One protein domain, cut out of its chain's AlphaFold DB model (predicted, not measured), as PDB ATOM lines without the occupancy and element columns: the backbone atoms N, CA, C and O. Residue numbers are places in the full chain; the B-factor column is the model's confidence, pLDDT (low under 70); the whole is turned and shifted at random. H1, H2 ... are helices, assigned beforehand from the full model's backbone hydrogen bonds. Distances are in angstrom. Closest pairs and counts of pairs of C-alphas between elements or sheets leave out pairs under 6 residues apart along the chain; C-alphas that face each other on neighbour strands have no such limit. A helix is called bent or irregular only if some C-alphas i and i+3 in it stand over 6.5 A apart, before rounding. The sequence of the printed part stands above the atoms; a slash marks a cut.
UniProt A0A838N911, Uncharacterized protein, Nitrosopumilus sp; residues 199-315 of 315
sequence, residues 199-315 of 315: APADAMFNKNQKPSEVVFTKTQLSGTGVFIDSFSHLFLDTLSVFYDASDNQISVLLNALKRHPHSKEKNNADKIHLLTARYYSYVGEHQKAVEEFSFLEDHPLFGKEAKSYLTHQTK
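Overview. This is residues 199 to 315 of the 315 residues of an uncharacterized protein of Nitrosopumilus sp (UniProt A0A838N911). Five helices, H2, H3, H5, H6 and H7, are folded back and forth in a zigzag, each packing on the next and running against the one before, with H5 in the middle. H1 packs crosswise on H2, short H4 sits at the turn from H3 to H5, and a long loop leads from H1 to H2, its residues 223 to 229 sticking out at the end of the long axis away from H7. The printed part has 117 residues with seven named helices, H1 to H7 in order, and no named strand; the class is all helix. The whole is compact, with a radius of gyration of the C-alphas of 14.2 A, and elongated, spanning 48 by 30 by 24 A.

Arrangement. H1, residues 199 to 205, touches residues 236 to 240 of H2, residues 230 to 242; their lines are about perpendicular at 90 degrees, and the closest C-alphas, of Pro 200 and Leu 239, are 5.7 A apart. H2 forms a helical hairpin with H3, residues 250 to 259, at a shallow tilt of 23 degrees; the closest C-alphas, of Thr 238 and Leu 253, are 5.7 A apart. H4, residues 261 to 264, touches H5, residues 266 to 282, only at the corner and only just, with 3 pairs of C-alphas within 8 A; the closest are those of Ser 263 and Ala 269, at 5.5 A. H5 is the hub, touching three helices. Its residues 269 to 276 touch H3, opposite ways at a shallow tilt of 23 degrees, with the C-alphas of Leu 254 and Thr 276 closest at 7.2 A. H2, H3 and H5 form an up-and-down bundle, each helix running against the one before. H5 and H6, residues 286 to 294, form a helical hairpin at 22 degrees, with the C-alphas of Ala 277 and Ala 289 closest at 4.3 A. H6 and H7, residues 303 to 313, form another at 32 degrees, with those of Phe 293 and Ala 306 closest at 5.0 A. H1 and H7 are apart. Every O i to N i+4 pair is within hydrogen-bond range in H1, H2, H3, H5, H6 and H7; H4 is too short for such a pair.

Along the chain. H1 begins at C-alpha 199, (-1.381, -6.959, -14.489). H2 is 18.2 A long and H3 14.1 A. H4 is irregular, with C-alphas 261 and 264 7.1 A apart. H5, 24.1 A long, begins at C-alpha 266, (-11.322, -19.204, 2.239). H6 is 12.2 A long, and H7, 15.5 A long, ends at C-alpha 313, (4.334, -36.021, -10.659).

Size, cuts and confidence. The C-alphas farthest apart, of Gly 225 and Lys 315, are 49.8 A apart. The printed part has no cut, and the link H1 to H2, 24 residues, is long. Mean pLDDT of the printed part is 88.2; residues 218 to 223, 245 to 247 and 314 to 315 are under 70.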
ATOM      1  N   ALA A 199      -1.972  -6.166 -13.412       91.06
ATOM      2  CA  ALA A 199      -1.381  -6.959 -14.489       91.06
ATOM      3  C   ALA A 199      -0.778  -8.296 -13.995       91.06
ATOM      4  O   ALA A 199      -1.061  -9.323 -14.617       91.06
ATOM      5  N   PRO A 200      -0.069  -8.351 -12.844       92.44
ATOM      6  CA  PRO A 200       0.375  -9.621 -12.261       92.44
ATOM      7  C   PRO A 200      -0.771 -10.566 -11.894       92.44
ATOM      8  O   PRO A 200      -0.663 -11.776 -12.075       92.44
ATOM      9  N   ALA A 201      -1.895 -10.026 -11.417       94.50
ATOM     10  CA  ALA A 201      -3.064 -10.830 -11.083       94.50
ATOM     11  C   ALA A 201      -3.758 -11.383 -12.341       94.50
ATOM     12  O   ALA A 201      -4.173 -12.537 -12.344       94.50
ATOM     13  N   ASP A 202      -3.827 -10.612 -13.428       93.31
ATOM     14  CA  ASP A 202      -4.322 -11.092 -14.725       93.31
ATOM     15  C   ASP A 202      -3.462 -12.246 -15.279       93.31
ATOM     16  O   ASP A 202      -3.981 -13.309 -15.636       93.31
ATOM     17  N   ALA A 203      -2.133 -12.077 -15.274       92.25
ATOM     18  CA  ALA A 203      -1.196 -13.127 -15.682       92.25
ATOM     19  C   ALA A 203      -1.332 -14.395 -14.830       92.25
ATOM     20  O   ALA A 203      -1.334 -15.504 -15.373       92.25
ATOM     21  N   MET A 204      -1.505 -14.232 -13.516       93.69
ATOM     22  CA  MET A 204      -1.705 -15.336 -12.586       93.69
ATOM     23  C   MET A 204      -3.032 -16.058 -12.856       93.69
ATOM     24  O   MET A 204      -3.046 -17.257 -13.133       93.69
ATOM     25  N   PHE A 205      -4.165 -15.366 -12.786       92.56
ATOM     26  CA  PHE A 205      -5.459 -16.041 -12.684       92.56
ATOM     27  C   PHE A 205      -6.138 -16.322 -14.024       92.56
ATOM     28  O   PHE A 205      -6.800 -17.348 -14.143       92.56
ATOM     29  N   ASN A 206      -5.970 -15.460 -15.030       87.25
ATOM     30  CA  ASN A 206      -6.666 -15.622 -16.310       87.25
ATOM     31  C   ASN A 206      -5.793 -16.279 -17.378       87.25
ATOM     32  O   ASN A 206      -6.294 -17.041 -18.202       87.25
ATOM     33  N   LYS A 207      -4.488 -15.986 -17.376       87.19
ATOM     34  CA  LYS A 207      -3.571 -16.437 -18.435       87.19
ATOM     35  C   LYS A 207      -2.685 -17.611 -18.028       87.19
ATOM     36  O   LYS A 207      -2.121 -18.258 -18.904       87.19
ATOM     37  N   ASN A 208      -2.568 -17.887 -16.726       84.75
ATOM     38  CA  ASN A 208      -1.674 -18.906 -16.169       84.75
ATOM     39  C   ASN A 208      -0.232 -18.799 -16.716       84.75
ATOM     40  O   ASN A 208       0.392 -19.795 -17.079       84.75
ATOM     41  N   GLN A 209       0.271 -17.568 -16.836       85.75
ATOM     42  CA  GLN A 209       1.592 -17.311 -17.407       85.75
ATOM     43  C   GLN A 209       2.692 -17.551 -16.382       85.75
ATOM     44  O   GLN A 209       2.536 -17.256 -15.190       85.75
ATOM     45  N   LYS A 210       3.838 -18.032 -16.867       84.12
ATOM     46  CA  LYS A 210       5.044 -18.201 -16.049       84.12
ATOM     47  C   LYS A 210       5.764 -16.863 -15.846       84.12
ATOM     48  O   LYS A 210       5.674 -16.005 -16.722       84.12
ATOM     49  N   PRO A 211       6.558 -16.702 -14.766       80.88
ATOM     50  CA  PRO A 211       7.375 -15.505 -14.544       80.88
ATOM     51  C   PRO A 211       8.182 -15.054 -15.769       80.88
ATOM     52  O   PRO A 211       8.186 -13.881 -16.118       80.88
ATOM     53  N   SER A 212       8.785 -16.000 -16.493       75.75
ATOM     54  CA  SER A 212       9.598 -15.738 -17.687       75.75
ATOM     55  C   SER A 212       8.834 -15.196 -18.904       75.75
ATOM     56  O   SER A 212       9.458 -14.755 -19.862       75.75
ATOM     57  N   GLU A 213       7.505 -15.283 -18.919       79.31
ATOM     58  CA  GLU A 213       6.659 -14.948 -20.080       79.31
ATOM     59  C   GLU A 213       6.063 -13.539 -19.985       79.31
ATOM     60  O   GLU A 213       5.260 -13.128 -20.825       79.31
ATOM     61  N   VAL A 214       6.413 -12.813 -18.929       78.88
ATOM     62  CA  VAL A 214       5.639 -11.682 -18.457       78.88
ATOM     63  C   VAL A 214       6.538 -10.471 -18.260       78.88
ATOM     64  O   VAL A 214       7.560 -10.531 -17.587       78.88
ATOM     65  N   VAL A 215       6.132  -9.349 -18.851       76.31
ATOM     66  CA  VAL A 215       6.835  -8.069 -18.741       76.31
ATOM     67  C   VAL A 215       5.844  -7.017 -18.267       76.31
ATOM     68  O   VAL A 215       4.904  -6.666 -18.985       76.31
ATOM     69  N   PHE A 216       6.071  -6.488 -17.067       78.12
ATOM     70  CA  PHE A 216       5.284  -5.399 -16.498       78.12
ATOM     71  C   PHE A 216       6.177  -4.254 -16.039       78.12
ATOM     72  O   PHE A 216       7.357  -4.435 -15.748       78.12
ATOM     73  N   THR A 217       5.599  -3.059 -15.955       72.62
ATOM     74  CA  THR A 217       6.235  -1.937 -15.261       72.62
ATOM     75  C   THR A 217       5.848  -2.014 -13.791       72.62
ATOM     76  O   THR A 217       4.662  -2.109 -13.484       72.62
ATOM     77  N   LYS A 218       6.830  -1.980 -12.880       67.81
ATOM     78  CA  LYS A 218       6.561  -1.965 -11.437       67.81
ATOM     79  C   LYS A 218       5.852  -0.661 -11.077       67.81
ATOM     80  O   LYS A 218       6.481   0.387 -10.950       67.81
ATOM     81  N   THR A 219       4.534  -0.729 -10.958       64.50
ATOM     82  CA  THR A 219       3.701   0.401 -10.551       64.50
ATOM     83  C   THR A 219       3.647   0.423  -9.032       64.50
ATOM     84  O   THR A 219       3.323  -0.586  -8.408       64.50
ATOM     85  N   GLN A 220       3.992   1.560  -8.425       63.28
ATOM     86  CA  GLN A 220       3.847   1.718  -6.982       63.28
ATOM     87  C   GLN A 220       2.366   1.607  -6.602       63.28
ATOM     88  O   GLN A 220       1.506   2.204  -7.247       63.28
ATOM     89  N   LEU A 221       2.081   0.844  -5.548       64.88
ATOM     90  CA  LEU A 221       0.737   0.715  -4.975       64.88
ATOM     91  C   LEU A 221       0.215   2.032  -4.386       64.88
ATOM     92  O   LEU A 221      -0.996   2.250  -4.332       64.88
ATOM     93  N   SER A 222       1.116   2.926  -3.974       60.66
ATOM     94  CA  SER A 222       0.777   4.259  -3.483       60.66
ATOM     95  C   SER A 222       0.228   5.144  -4.604       60.66
ATOM     96  O   SER A 222       0.833   5.246  -5.670       60.66
ATOM     97  N   GLY A 223      -0.877   5.846  -4.339       62.91
ATOM     98  CA  GLY A 223      -1.431   6.835  -5.271       62.91
ATOM     99  C   GLY A 223      -2.391   6.272  -6.323       62.91
ATOM    100  O   GLY A 223      -2.664   6.942  -7.315       62.91
ATOM    101  N   THR A 224      -2.951   5.078  -6.110       71.25
ATOM    102  CA  THR A 224      -4.023   4.525  -6.967       71.25
ATOM    103  C   THR A 224      -5.338   5.313  -6.883       71.25
ATOM    104  O   THR A 224      -6.231   5.101  -7.706       71.25
ATOM    105  N   GLY A 225      -5.465   6.209  -5.896       81.56
ATOM    106  CA  GLY A 225      -6.667   7.008  -5.639       81.56
ATOM    107  C   GLY A 225      -7.824   6.206  -5.037       81.56
ATOM    108  O   GLY A 225      -8.933   6.716  -4.913       81.56
ATOM    109  N   VAL A 226      -7.591   4.944  -4.684       88.69
ATOM    110  CA  VAL A 226      -8.598   4.032  -4.147       88.69
ATOM    111  C   VAL A 226      -8.034   3.387  -2.895       88.69
ATOM    112  O   VAL A 226      -6.892   2.937  -2.892       88.69
ATOM    113  N   PHE A 227      -8.843   3.306  -1.841       90.56
ATOM    114  CA  PHE A 227      -8.462   2.582  -0.637       90.56
ATOM    115  C   PHE A 227      -8.243   1.098  -0.963       90.56
ATOM    116  O   PHE A 227      -9.139   0.459  -1.510       90.56
ATOM    117  N   ILE A 228      -7.087   0.539  -0.605       91.44
ATOM    118  CA  ILE A 228      -6.773  -0.890  -0.745       91.44
ATOM    119  C   ILE A 228      -6.504  -1.449   0.652       91.44
ATOM    120  O   ILE A 228      -5.683  -0.907   1.389       91.44
ATOM    121  N   ASP A 229      -7.187  -2.532   1.029       90.56
ATOM    122  CA  ASP A 229      -6.943  -3.173   2.322       90.56
ATOM    123  C   ASP A 229      -5.543  -3.812   2.389       90.56
ATOM    124  O   ASP A 229      -4.943  -4.165   1.369       90.56
ATOM    125  N   SER A 230      -5.027  -3.991   3.607       91.12
ATOM    126  CA  SER A 230      -3.650  -4.443   3.830       91.12
ATOM    127  C   SER A 230      -3.359  -5.827   3.251       91.12
ATOM    128  O   SER A 230      -2.235  -6.077   2.813       91.12
ATOM    129  N   PHE A 231      -4.351  -6.724   3.216       93.69
ATOM    130  CA  PHE A 231      -4.166  -8.048   2.634       93.69
ATOM    131  C   PHE A 231      -4.060  -7.954   1.116       93.69
ATOM    132  O   PHE A 231      -3.112  -8.480   0.538       93.69
ATOM    133  N   SER A 232      -5.004  -7.264   0.472       94.38
ATOM    134  CA  SER A 232      -5.003  -7.082  -0.981       94.38
ATOM    135  C   SER A 232      -3.741  -6.365  -1.460       94.38
ATOM    136  O   SER A 232      -3.164  -6.762  -2.471       94.38
ATOM    137  N   HIS A 233      -3.274  -5.362  -0.710       92.25
ATOM    138  CA  HIS A 233      -2.008  -4.679  -0.975       92.25
ATOM    139  C   HIS A 233      -0.828  -5.659  -0.930       92.25
ATOM    140  O   HIS A 233      -0.113  -5.808  -1.919       92.25
ATOM    141  N   LEU A 234      -0.664  -6.386   0.182       93.88
ATOM    142  CA  LEU A 234       0.411  -7.368   0.347       93.88
ATOM    143  C   LEU A 234       0.352  -8.476  -0.717       93.88
ATOM    144  O   LEU A 234       1.384  -8.955  -1.187       93.88
ATOM    145  N   PHE A 235      -0.851  -8.887  -1.114       96.06
ATOM    146  CA  PHE A 235      -1.045  -9.910  -2.132       96.06
ATOM    147  C   PHE A 235      -0.602  -9.426  -3.517       96.06
ATOM    148  O   PHE A 235       0.136 -10.135  -4.202       96.06
ATOM    149  N   LEU A 236      -0.988  -8.209  -3.911       93.88
ATOM    150  CA  LEU A 236      -0.567  -7.598  -5.175       93.88
ATOM    151  C   LEU A 236       0.948  -7.359  -5.221       93.88
ATOM    152  O   LEU A 236       1.572  -7.663  -6.239       93.88
ATOM    153  N   ASP A 237       1.551  -6.918  -4.115       91.06
ATOM    154  CA  ASP A 237       3.010  -6.822  -3.977       91.06
ATOM    155  C   ASP A 237       3.691  -8.176  -4.186       91.06
ATOM    156  O   ASP A 237       4.649  -8.293  -4.952       91.06
ATOM    157  N   THR A 238       3.171  -9.222  -3.541       93.50
ATOM    158  CA  THR A 238       3.733 -10.574  -3.656       93.50
ATOM    159  C   THR A 238       3.652 -11.083  -5.092       93.50
ATOM    160  O   THR A 238       4.615 -11.665  -5.587       93.50
ATOM    161  N   LEU A 239       2.536 -10.837  -5.786       93.44
ATOM    162  CA  LEU A 239       2.409 -11.174  -7.204       93.44
ATOM    163  C   LEU A 239       3.405 -10.391  -8.061       93.44
ATOM    164  O   LEU A 239       4.036 -10.975  -8.937       93.44
ATOM    165  N   SER A 240       3.582  -9.093  -7.806       90.44
ATOM    166  CA  SER A 240       4.566  -8.295  -8.540       90.44
ATOM    167  C   SER A 240       5.982  -8.848  -8.374       90.44
ATOM    168  O   SER A 240       6.716  -8.889  -9.354       90.44
ATOM    169  N   VAL A 241       6.357  -9.281  -7.166       90.38
ATOM    170  CA  VAL A 241       7.673  -9.884  -6.892       90.38
ATOM    171  C   VAL A 241       7.790 -11.282  -7.502       90.38
ATOM    172  O   VAL A 241       8.839 -11.626  -8.026       90.38
ATOM    173  N   PHE A 242       6.720 -12.083  -7.519       91.19
ATOM    174  CA  PHE A 242       6.731 -13.404  -8.161       91.19
ATOM    175  C   PHE A 242       7.066 -13.355  -9.654       91.19
ATOM    176  O   PHE A 242       7.767 -14.232 -10.158       91.19
ATOM    177  N   TYR A 243       6.578 -12.331 -10.350       89.44
ATOM    178  CA  TYR A 243       6.863 -12.119 -11.768       89.44
ATOM    179  C   TYR A 243       8.169 -11.340 -12.017       89.44
ATOM    180  O   TYR A 243       8.609 -11.256 -13.161       89.44
ATOM    181  N   ASP A 244       8.819 -10.808 -10.978       83.88
ATOM    182  CA  ASP A 244      10.115 -10.132 -11.080       83.88
ATOM    183  C   ASP A 244      11.259 -11.123 -10.821       83.88
ATOM    184  O   ASP A 244      11.630 -11.416  -9.684       83.88
ATOM    185  N   ALA A 245      11.855 -11.635 -11.901       61.12
ATOM    186  CA  ALA A 245      12.929 -12.632 -11.857       61.12
ATOM    187  C   ALA A 245      14.211 -12.170 -11.128       61.12
ATOM    188  O   ALA A 245      15.120 -12.979 -10.933       61.12
ATOM    189  N   SER A 246      14.313 -10.891 -10.750       64.31
ATOM    190  CA  SER A 246      15.468 -10.332 -10.045       64.31
ATOM    191  C   SER A 246      15.325 -10.306  -8.517       64.31
ATOM    192  O   SER A 246      16.324 -10.121  -7.818       64.31
ATOM    193  N   ASP A 247      14.114 -10.516  -7.987       63.12
ATOM    194  CA  ASP A 247      13.804 -10.269  -6.580       63.12
ATOM    195  C   ASP A 247      13.559 -11.574  -5.794       63.12
ATOM    196  O   ASP A 247      12.504 -12.208  -5.848       63.12
ATOM    197  N   ASN A 248      14.558 -11.975  -5.001       70.44
ATOM    198  CA  ASN A 248      14.517 -13.192  -4.178       70.44
ATOM    199  C   ASN A 248      13.648 -13.061  -2.906       70.44
ATOM    200  O   ASN A 248      13.679 -13.941  -2.041       70.44
ATOM    201  N   GLN A 249      12.869 -11.985  -2.751       86.50
ATOM    202  CA  GLN A 249      12.078 -11.735  -1.540       86.50
ATOM    203  C   GLN A 249      10.725 -12.451  -1.496       86.50
ATOM    204  O   GLN A 249      10.054 -12.410  -0.460       86.50
ATOM    205  N   ILE A 250      10.319 -13.157  -2.555       89.44
ATOM    206  CA  ILE A 250       8.996 -13.794  -2.602       89.44
ATOM    207  C   ILE A 250       8.724 -14.711  -1.401       89.44
ATOM    208  O   ILE A 250       7.636 -14.673  -0.836       89.44
ATOM    209  N   SER A 251       9.713 -15.484  -0.942       89.50
ATOM    210  CA  SER A 251       9.544 -16.366   0.222       89.50
ATOM    211  C   SER A 251       9.214 -15.590   1.506       89.50
ATOM    212  O   SER A 251       8.453 -16.070   2.348       89.50
ATOM    213  N   VAL A 252       9.750 -14.376   1.666       91.94
ATOM    214  CA  VAL A 252       9.443 -13.497   2.807       91.94
ATOM    215  C   VAL A 252       8.005 -12.992   2.705       91.94
ATOM    216  O   VAL A 252       7.260 -13.068   3.683       91.94
ATOM    217  N   LEU A 253       7.593 -12.549   1.517       93.81
ATOM    218  CA  LEU A 253       6.247 -12.033   1.266       93.81
ATOM    219  C   LEU A 253       5.166 -13.120   1.367       93.81
ATOM    220  O   LEU A 253       4.133 -12.898   1.993       93.81
ATOM    221  N   LEU A 254       5.431 -14.333   0.874       94.56
ATOM    222  CA  LEU A 254       4.550 -15.492   1.059       94.56
ATOM    223  C   LEU A 254       4.354 -15.827   2.540       94.56
ATOM    224  O   LEU A 254       3.235 -16.087   2.981       94.56
ATOM    225  N   ASN A 255       5.425 -15.783   3.333       94.06
ATOM    226  CA  ASN A 255       5.324 -15.982   4.776       94.06
ATOM    227  C   ASN A 255       4.535 -14.858   5.460       94.06
ATOM    228  O   ASN A 255       3.762 -15.132   6.381       94.06
ATOM    229  N   ALA A 256       4.697 -13.610   5.014       95.44
ATOM    230  CA  ALA A 256       3.903 -12.487   5.500       95.44
ATOM    231  C   ALA A 256       2.410 -12.671   5.170       95.44
ATOM    232  O   ALA A 256       1.577 -12.525   6.062       95.44
ATOM    233  N   LEU A 257       2.076 -13.093   3.944       96.06
ATOM    234  CA  LEU A 257       0.704 -13.414   3.534       96.06
ATOM    235  C   LEU A 257       0.093 -14.513   4.398       96.06
ATOM    236  O   LEU A 257      -1.000 -14.335   4.926       96.06
ATOM    237  N   LYS A 258       0.809 -15.628   4.596       96.00
ATOM    238  CA  LYS A 258       0.345 -16.752   5.425       96.00
ATOM    239  C   LYS A 258       0.053 -16.321   6.873       96.00
ATOM    240  O   LYS A 258      -0.878 -16.836   7.489       96.00
ATOM    241  N   ARG A 259       0.811 -15.355   7.408       96.06
ATOM    242  CA  ARG A 259       0.651 -14.815   8.774       96.06
ATOM    243  C   ARG A 259      -0.365 -13.674   8.889       96.06
ATOM    244  O   ARG A 259      -0.701 -13.300  10.010       96.06
ATOM    245  N   HIS A 260      -0.833 -13.113   7.777       95.44
ATOM    246  CA  HIS A 260      -1.774 -12.000   7.798       95.44
ATOM    247  C   HIS A 260      -3.106 -12.422   8.456       95.44
ATOM    248  O   HIS A 260      -3.578 -13.522   8.175       95.44
ATOM    249  N   PRO A 261      -3.769 -11.582   9.276       90.50
ATOM    250  CA  PRO A 261      -5.029 -11.949   9.942       90.50
ATOM    251  C   PRO A 261      -6.120 -12.488   9.000       90.50
ATOM    252  O   PRO A 261      -6.803 -13.458   9.320       90.50
ATOM    253  N   HIS A 262      -6.235 -11.908   7.801       90.06
ATOM    254  CA  HIS A 262      -7.189 -12.335   6.767       90.06
ATOM    255  C   HIS A 262      -6.765 -13.568   5.943       90.06
ATOM    256  O   HIS A 262      -7.487 -13.942   5.020       90.06
ATOM    257  N   SER A 263      -5.631 -14.218   6.241       93.19
ATOM    258  CA  SER A 263      -5.136 -15.369   5.464       93.19
ATOM    259  C   SER A 263      -6.012 -16.615   5.580       93.19
ATOM    260  O   SER A 263      -5.986 -17.468   4.700       93.19
ATOM    261  N   LYS A 264      -6.791 -16.718   6.663       89.81
ATOM    262  CA  LYS A 264      -7.682 -17.853   6.948       89.81
ATOM    263  C   LYS A 264      -9.035 -17.763   6.249       89.81
ATOM    264  O   LYS A 264      -9.790 -18.732   6.273       89.81
ATOM    265  N   GLU A 265      -9.374 -16.607   5.683       89.81
ATOM    266  CA  GLU A 265     -10.564 -16.482   4.844       89.81
ATOM    267  C   GLU A 265     -10.383 -17.381   3.612       89.81
ATOM    268  O   GLU A 265      -9.290 -17.454   3.056       89.81
ATOM    269  N   LYS A 266     -11.429 -18.118   3.220       90.00
ATOM    270  CA  LYS A 266     -11.322 -19.204   2.239       90.00
ATOM    271  C   LYS A 266     -10.806 -18.717   0.883       90.00
ATOM    272  O   LYS A 266      -9.869 -19.313   0.355       90.00
ATOM    273  N   ASN A 267     -11.346 -17.620   0.349       91.19
ATOM    274  CA  ASN A 267     -10.890 -17.083  -0.932       91.19
ATOM    275  C   ASN A 267      -9.426 -16.634  -0.869       91.19
ATOM    276  O   ASN A 267      -8.714 -16.742  -1.864       91.19
ATOM    277  N   ASN A 268      -8.971 -16.091   0.254       94.38
ATOM    278  CA  ASN A 268      -7.586 -15.675   0.454       94.38
ATOM    279  C   ASN A 268      -6.646 -16.868   0.631       94.38
ATOM    280  O   ASN A 268      -5.599 -16.910  -0.014       94.38
ATOM    281  N   ALA A 269      -7.035 -17.854   1.437       95.44
ATOM    282  CA  ALA A 269      -6.290 -19.091   1.639       95.44
ATOM    283  C   ALA A 269      -6.047 -19.809   0.306       95.44
ATOM    284  O   ALA A 269      -4.910 -20.156  -0.006       95.44
ATOM    285  N   ASP A 270      -7.082 -19.945  -0.527       94.81
ATOM    286  CA  ASP A 270      -6.977 -20.628  -1.819       94.81
ATOM    287  C   ASP A 270      -6.037 -19.895  -2.788       94.81
ATOM    288  O   ASP A 270      -5.229 -20.526  -3.472       94.81
ATOM    289  N   LYS A 271      -6.067 -18.555  -2.803       96.69
ATOM    290  CA  LYS A 271      -5.106 -17.748  -3.576       96.69
ATOM    291  C   LYS A 271      -3.670 -17.928  -3.079       96.69
ATOM    292  O   LYS A 271      -2.756 -18.010  -3.897       96.69
ATOM    293  N   ILE A 272      -3.464 -17.977  -1.760       97.31
ATOM    294  CA  ILE A 272      -2.142 -18.192  -1.157       97.31
ATOM    295  C   ILE A 272      -1.617 -19.583  -1.517       97.31
ATOM    296  O   ILE A 272      -0.460 -19.691  -1.927       97.31
ATOM    297  N   HIS A 273      -2.448 -20.623  -1.404       97.38
ATOM    298  CA  HIS A 273      -2.090 -21.985  -1.798       97.38
ATOM    299  C   HIS A 273      -1.704 -22.041  -3.277       97.38
ATOM    300  O   HIS A 273      -0.643 -22.562  -3.606       97.38
ATOM    301  N   LEU A 274      -2.489 -21.420  -4.165       96.75
ATOM    302  CA  LEU A 274      -2.200 -21.430  -5.601       96.75
ATOM    303  C   LEU A 274      -0.875 -20.726  -5.913       96.75
ATOM    304  O   LEU A 274      -0.035 -21.266  -6.631       96.75
ATOM    305  N   LEU A 275      -0.672 -19.529  -5.357       96.44
ATOM    306  CA  LEU A 275       0.567 -18.776  -5.541       96.44
ATOM    307  C   LEU A 275       1.779 -19.545  -5.009       96.44
ATOM    308  O   LEU A 275       2.808 -19.616  -5.679       96.44
ATOM    309  N   THR A 276       1.645 -20.163  -3.837       96.25
ATOM    310  CA  THR A 276       2.723 -20.943  -3.227       96.25
ATOM    311  C   THR A 276       3.035 -22.198  -4.048       96.25
ATOM    312  O   THR A 276       4.204 -22.481  -4.312       96.25
ATOM    313  N   ALA A 277       2.008 -22.913  -4.515       95.81
ATOM    314  CA  ALA A 277       2.156 -24.099  -5.354       95.81
ATOM    315  C   ALA A 277       2.902 -23.779  -6.656       95.81
ATOM    316  O   ALA A 277       3.870 -24.456  -7.012       95.81
ATOM    317  N   ARG A 278       2.508 -22.697  -7.339       94.81
ATOM    318  CA  ARG A 278       3.176 -22.253  -8.568       94.81
ATOM    319  C   ARG A 278       4.598 -21.775  -8.324       94.81
ATOM    320  O   ARG A 278       5.474 -22.104  -9.119       94.81
ATOM    321  N   TYR A 279       4.846 -21.063  -7.225       93.62
ATOM    322  CA  TYR A 279       6.200 -20.684  -6.834       93.62
ATOM    323  C   TYR A 279       7.096 -21.910  -6.651       93.62
ATOM    324  O   TYR A 279       8.129 -22.000  -7.311       93.62
ATOM    325  N   TYR A 280       6.685 -22.881  -5.830       94.19
ATOM    326  CA  TYR A 280       7.469 -24.096  -5.610       94.19
ATOM    327  C   TYR A 280       7.668 -24.902  -6.888       94.19
ATOM    328  O   TYR A 280       8.777 -25.361  -7.154       94.19
ATOM    329  N   SER A 281       6.640 -25.001  -7.733       92.31
ATOM    330  CA  SER A 281       6.795 -25.638  -9.036       92.31
ATOM    331  C   SER A 281       7.807 -24.911  -9.923       92.31
ATOM    332  O   SER A 281       8.517 -25.566 -10.681       92.31
ATOM    333  N   TYR A 282       7.842 -23.579  -9.884       90.25
ATOM    334  CA  TYR A 282       8.741 -22.772 -10.706       90.25
ATOM    335  C   TYR A 282      10.202 -22.910 -10.266       90.25
ATOM    336  O   TYR A 282      11.083 -23.031 -11.112       90.25
ATOM    337  N   VAL A 283      10.462 -22.958  -8.955       90.50
ATOM    338  CA  VAL A 283      11.823 -23.115  -8.409       90.50
ATOM    339  C   VAL A 283      12.288 -24.578  -8.303       90.50
ATOM    340  O   VAL A 283      13.355 -24.836  -7.755       90.50
ATOM    341  N   GLY A 284      11.513 -25.538  -8.821       91.19
ATOM    342  CA  GLY A 284      11.870 -26.967  -8.848       91.19
ATOM    343  C   GLY A 284      11.630 -27.728  -7.537       91.19
ATOM    344  O   GLY A 284      12.052 -28.871  -7.390       91.19
ATOM    345  N   GLU A 285      10.923 -27.130  -6.580       93.81
ATOM    346  CA  GLU A 285      10.582 -27.715  -5.278       93.81
ATOM    347  C   GLU A 285       9.296 -28.558  -5.382       93.81
ATOM    348  O   GLU A 285       8.273 -28.276  -4.755       93.81
ATOM    349  N   HIS A 286       9.331 -29.601  -6.217       94.62
ATOM    350  CA  HIS A 286       8.144 -30.362  -6.633       94.62
ATOM    351  C   HIS A 286       7.331 -30.955  -5.478       94.62
ATOM    352  O   HIS A 286       6.105 -30.896  -5.508       94.62
ATOM    353  N   GLN A 287       7.985 -31.477  -4.436       95.00
ATOM    354  CA  GLN A 287       7.279 -32.054  -3.288       95.00
ATOM    355  C   GLN A 287       6.434 -31.005  -2.552       95.00
ATOM    356  O   GLN A 287       5.268 -31.250  -2.251       95.00
ATOM    357  N   LYS A 288       6.983 -29.803  -2.340       95.62
ATOM    358  CA  LYS A 288       6.250 -28.696  -1.714       95.62
ATOM    359  C   LYS A 288       5.119 -28.190  -2.614       95.62
ATOM    360  O   LYS A 288       4.055 -27.827  -2.126       95.62
ATOM    361  N   ALA A 289       5.324 -28.191  -3.933       95.94
ATOM    362  CA  ALA A 289       4.269 -27.850  -4.887       95.94
ATOM    363  C   ALA A 289       3.103 -28.853  -4.838       95.94
ATOM    364  O   ALA A 289       1.948 -28.438  -4.861       95.94
ATOM    365  N   VAL A 290       3.395 -30.156  -4.730       96.56
ATOM    366  CA  VAL A 290       2.389 -31.223  -4.568       96.56
ATOM    367  C   VAL A 290       1.564 -31.015  -3.301       96.56
ATOM    368  O   VAL A 290       0.336 -31.072  -3.363       96.56
ATOM    369  N   GLU A 291       2.215 -30.730  -2.171       96.38
ATOM    370  CA  GLU A 291       1.529 -30.444  -0.906       96.38
ATOM    371  C   GLU A 291       0.547 -29.276  -1.059       96.38
ATOM    372  O   GLU A 291      -0.626 -29.411  -0.723       96.38
ATOM    373  N   GLU A 292       0.981 -28.158  -1.640       97.25
ATOM    374  CA  GLU A 292       0.137 -26.969  -1.818       97.25
ATOM    375  C   GLU A 292      -0.995 -27.195  -2.844       97.25
ATOM    376  O   GLU A 292      -2.131 -26.783  -2.604       97.25
ATOM    377  N   PHE A 293      -0.743 -27.908  -3.952       97.00
ATOM    378  CA  PHE A 293      -1.788 -28.253  -4.929       97.00
ATOM    379  C   PHE A 293      -2.837 -29.223  -4.372       97.00
ATOM    380  O   PHE A 293      -3.990 -29.157  -4.798       97.00
ATOM    381  N   SER A 294      -2.486 -30.083  -3.412       95.50
ATOM    382  CA  SER A 294      -3.444 -31.014  -2.798       95.50
ATOM    383  C   SER A 294      -4.604 -30.294  -2.092       95.50
ATOM    384  O   SER A 294      -5.746 -30.742  -2.167       95.50
ATOM    385  N   PHE A 295      -4.362 -29.110  -1.516       95.06
ATOM    386  CA  PHE A 295      -5.414 -28.282  -0.908       95.06
ATOM    387  C   PHE A 295      -6.402 -27.702  -1.931       95.06
ATOM    388  O   PHE A 295      -7.488 -27.251  -1.558       95.06
ATOM    389  N   LEU A 296      -6.036 -27.701  -3.214       94.69
ATOM    390  CA  LEU A 296      -6.808 -27.108  -4.303       94.69
ATOM    391  C   LEU A 296      -7.453 -28.141  -5.225       94.69
ATOM    392  O   LEU A 296      -8.144 -27.744  -6.160       94.69
ATOM    393  N   GLU A 297      -7.249 -29.439  -4.986       91.56
ATOM    394  CA  GLU A 297      -7.666 -30.525  -5.880       91.56
ATOM    395  C   GLU A 297      -9.156 -30.451  -6.266       91.56
ATOM    396  O   GLU A 297      -9.524 -30.623  -7.435       91.56
ATOM    397  N   ASP A 298     -10.008 -30.106  -5.303       88.50
ATOM    398  CA  ASP A 298     -11.456 -29.977  -5.486       88.50
ATOM    399  C   ASP A 298     -11.939 -28.523  -5.577       88.50
ATOM    400  O   ASP A 298     -13.141 -28.254  -5.563       88.50
ATOM    401  N   HIS A 299     -11.020 -27.559  -5.708       89.69
ATOM    402  CA  HIS A 299     -11.391 -26.156  -5.866       89.69
ATOM    403  C   HIS A 299     -12.076 -25.928  -7.230       89.69
ATOM    404  O   HIS A 299     -11.521 -26.315  -8.261       89.69
ATOM    405  N   PRO A 300     -13.228 -25.234  -7.299       82.69
ATOM    406  CA  PRO A 300     -13.993 -25.084  -8.542       82.69
ATOM    407  C   PRO A 300     -13.238 -24.348  -9.658       82.69
ATOM    408  O   PRO A 300     -13.441 -24.649 -10.831       82.69
ATOM    409  N   LEU A 301     -12.352 -23.405  -9.314       84.44
ATOM    410  CA  LEU A 301     -11.578 -22.641 -10.306       84.44
ATOM    411  C   LEU A 301     -10.190 -23.233 -10.581       84.44
ATOM    412  O   LEU A 301      -9.661 -23.076 -11.676       84.44
ATOM    413  N   PHE A 302      -9.587 -23.895  -9.591       90.44
ATOM    414  CA  PHE A 302      -8.161 -24.256  -9.618       90.44
ATOM    415  C   PHE A 302      -7.929 -25.771  -9.621       90.44
ATOM    416  O   PHE A 302      -6.830 -26.227  -9.931       90.44
ATOM    417  N   GLY A 303      -8.966 -26.567  -9.354       90.44
ATOM    418  CA  GLY A 303      -8.873 -28.018  -9.236       90.44
ATOM    419  C   GLY A 303      -8.425 -28.703 -10.517       90.44
ATOM    420  O   GLY A 303      -7.684 -29.676 -10.463       90.44
ATOM    421  N   LYS A 304      -8.782 -28.164 -11.691       92.19
ATOM    422  CA  LYS A 304      -8.290 -28.694 -12.974       92.19
ATOM    423  C   LYS A 304      -6.767 -28.581 -13.091       92.19
ATOM    424  O   LYS A 304      -6.121 -29.534 -13.524       92.19
ATOM    425  N   GLU A 305      -6.200 -27.436 -12.714       93.50
ATOM    426  CA  GLU A 305      -4.748 -27.224 -12.706       93.50
ATOM    427  C   GLU A 305      -4.079 -28.121 -11.662       93.50
ATOM    428  O   GLU A 305      -3.147 -28.851 -12.001       93.50
ATOM    429  N   ALA A 306      -4.608 -28.135 -10.435       94.25
ATOM    430  CA  ALA A 306      -4.097 -28.957  -9.343       94.25
ATOM    431  C   ALA A 306      -4.063 -30.449  -9.711       94.25
ATOM    432  O   ALA A 306      -3.007 -31.078  -9.662       94.25
ATOM    433  N   LYS A 307      -5.185 -31.005 -10.191       95.19
ATOM    434  CA  LYS A 307      -5.289 -32.405 -10.644       95.19
ATOM    435  C   LYS A 307      -4.309 -32.719 -11.766       95.19
ATOM    436  O   LYS A 307      -3.657 -33.766 -11.748       95.19
ATOM    437  N   SER A 308      -4.171 -31.804 -12.730       93.75
ATOM    438  CA  SER A 308      -3.193 -31.950 -13.808       93.75
ATOM    439  C   SER A 308      -1.776 -32.043 -13.246       93.75
ATOM    440  O   SER A 308      -1.047 -32.960 -13.614       93.75
ATOM    441  N   TYR A 309      -1.388 -31.154 -12.328       93.62
ATOM    442  CA  TYR A 309      -0.055 -31.170 -11.728       93.62
ATOM    443  C   TYR A 309       0.228 -32.470 -10.964       93.62
ATOM    444  O   TYR A 309       1.222 -33.145 -11.237       93.62
ATOM    445  N   LEU A 310      -0.680 -32.865 -10.066       93.44
ATOM    446  CA  LEU A 310      -0.547 -34.060  -9.222       93.44
ATOM    447  C   LEU A 310      -0.426 -35.352 -10.051       93.44
ATOM    448  O   LEU A 310       0.362 -36.243  -9.730       93.44
ATOM    449  N   THR A 311      -1.144 -35.433 -11.175       92.00
ATOM    450  CA  THR A 311      -1.086 -36.590 -12.084       92.00
ATOM    451  C   THR A 311       0.246 -36.684 -12.842       92.00
ATOM    452  O   THR A 311       0.682 -37.780 -13.184       92.00
ATOM    453  N   HIS A 312       0.905 -35.557 -13.132       87.50
ATOM    454  CA  HIS A 312       2.193 -35.562 -13.839       87.50
ATOM    455  C   HIS A 312       3.371 -35.929 -12.933       87.50
ATOM    456  O   HIS A 312       4.364 -36.430 -13.439       87.50
ATOM    457  N   GLN A 313       3.270 -35.695 -11.621       82.69
ATOM    458  CA  GLN A 313       4.334 -36.021 -10.659       82.69
ATOM    459  C   GLN A 313       4.281 -37.476 -10.159       82.69
ATOM    460  O   GLN A 313       5.221 -37.948  -9.528       82.69
ATOM    461  N   THR A 314       3.175 -38.182 -10.409       68.38
ATOM    462  CA  THR A 314       2.972 -39.588 -10.012       68.38
ATOM    463  C   THR A 314       3.333 -40.595 -11.110       68.38
ATOM    464  O   THR A 314       3.265 -41.800 -10.870       68.38
ATOM    465  N   LYS A 315       3.716 -40.114 -12.298       54.34
ATOM    466  CA  LYS A 315       4.193 -40.914 -13.436       54.34
ATOM    467  C   LYS A 315       5.703 -40.806 -13.571       54.34
ATOM    468  O   LYS A 315       6.305 -41.840 -13.930       54.34
TER     469      LYS A 315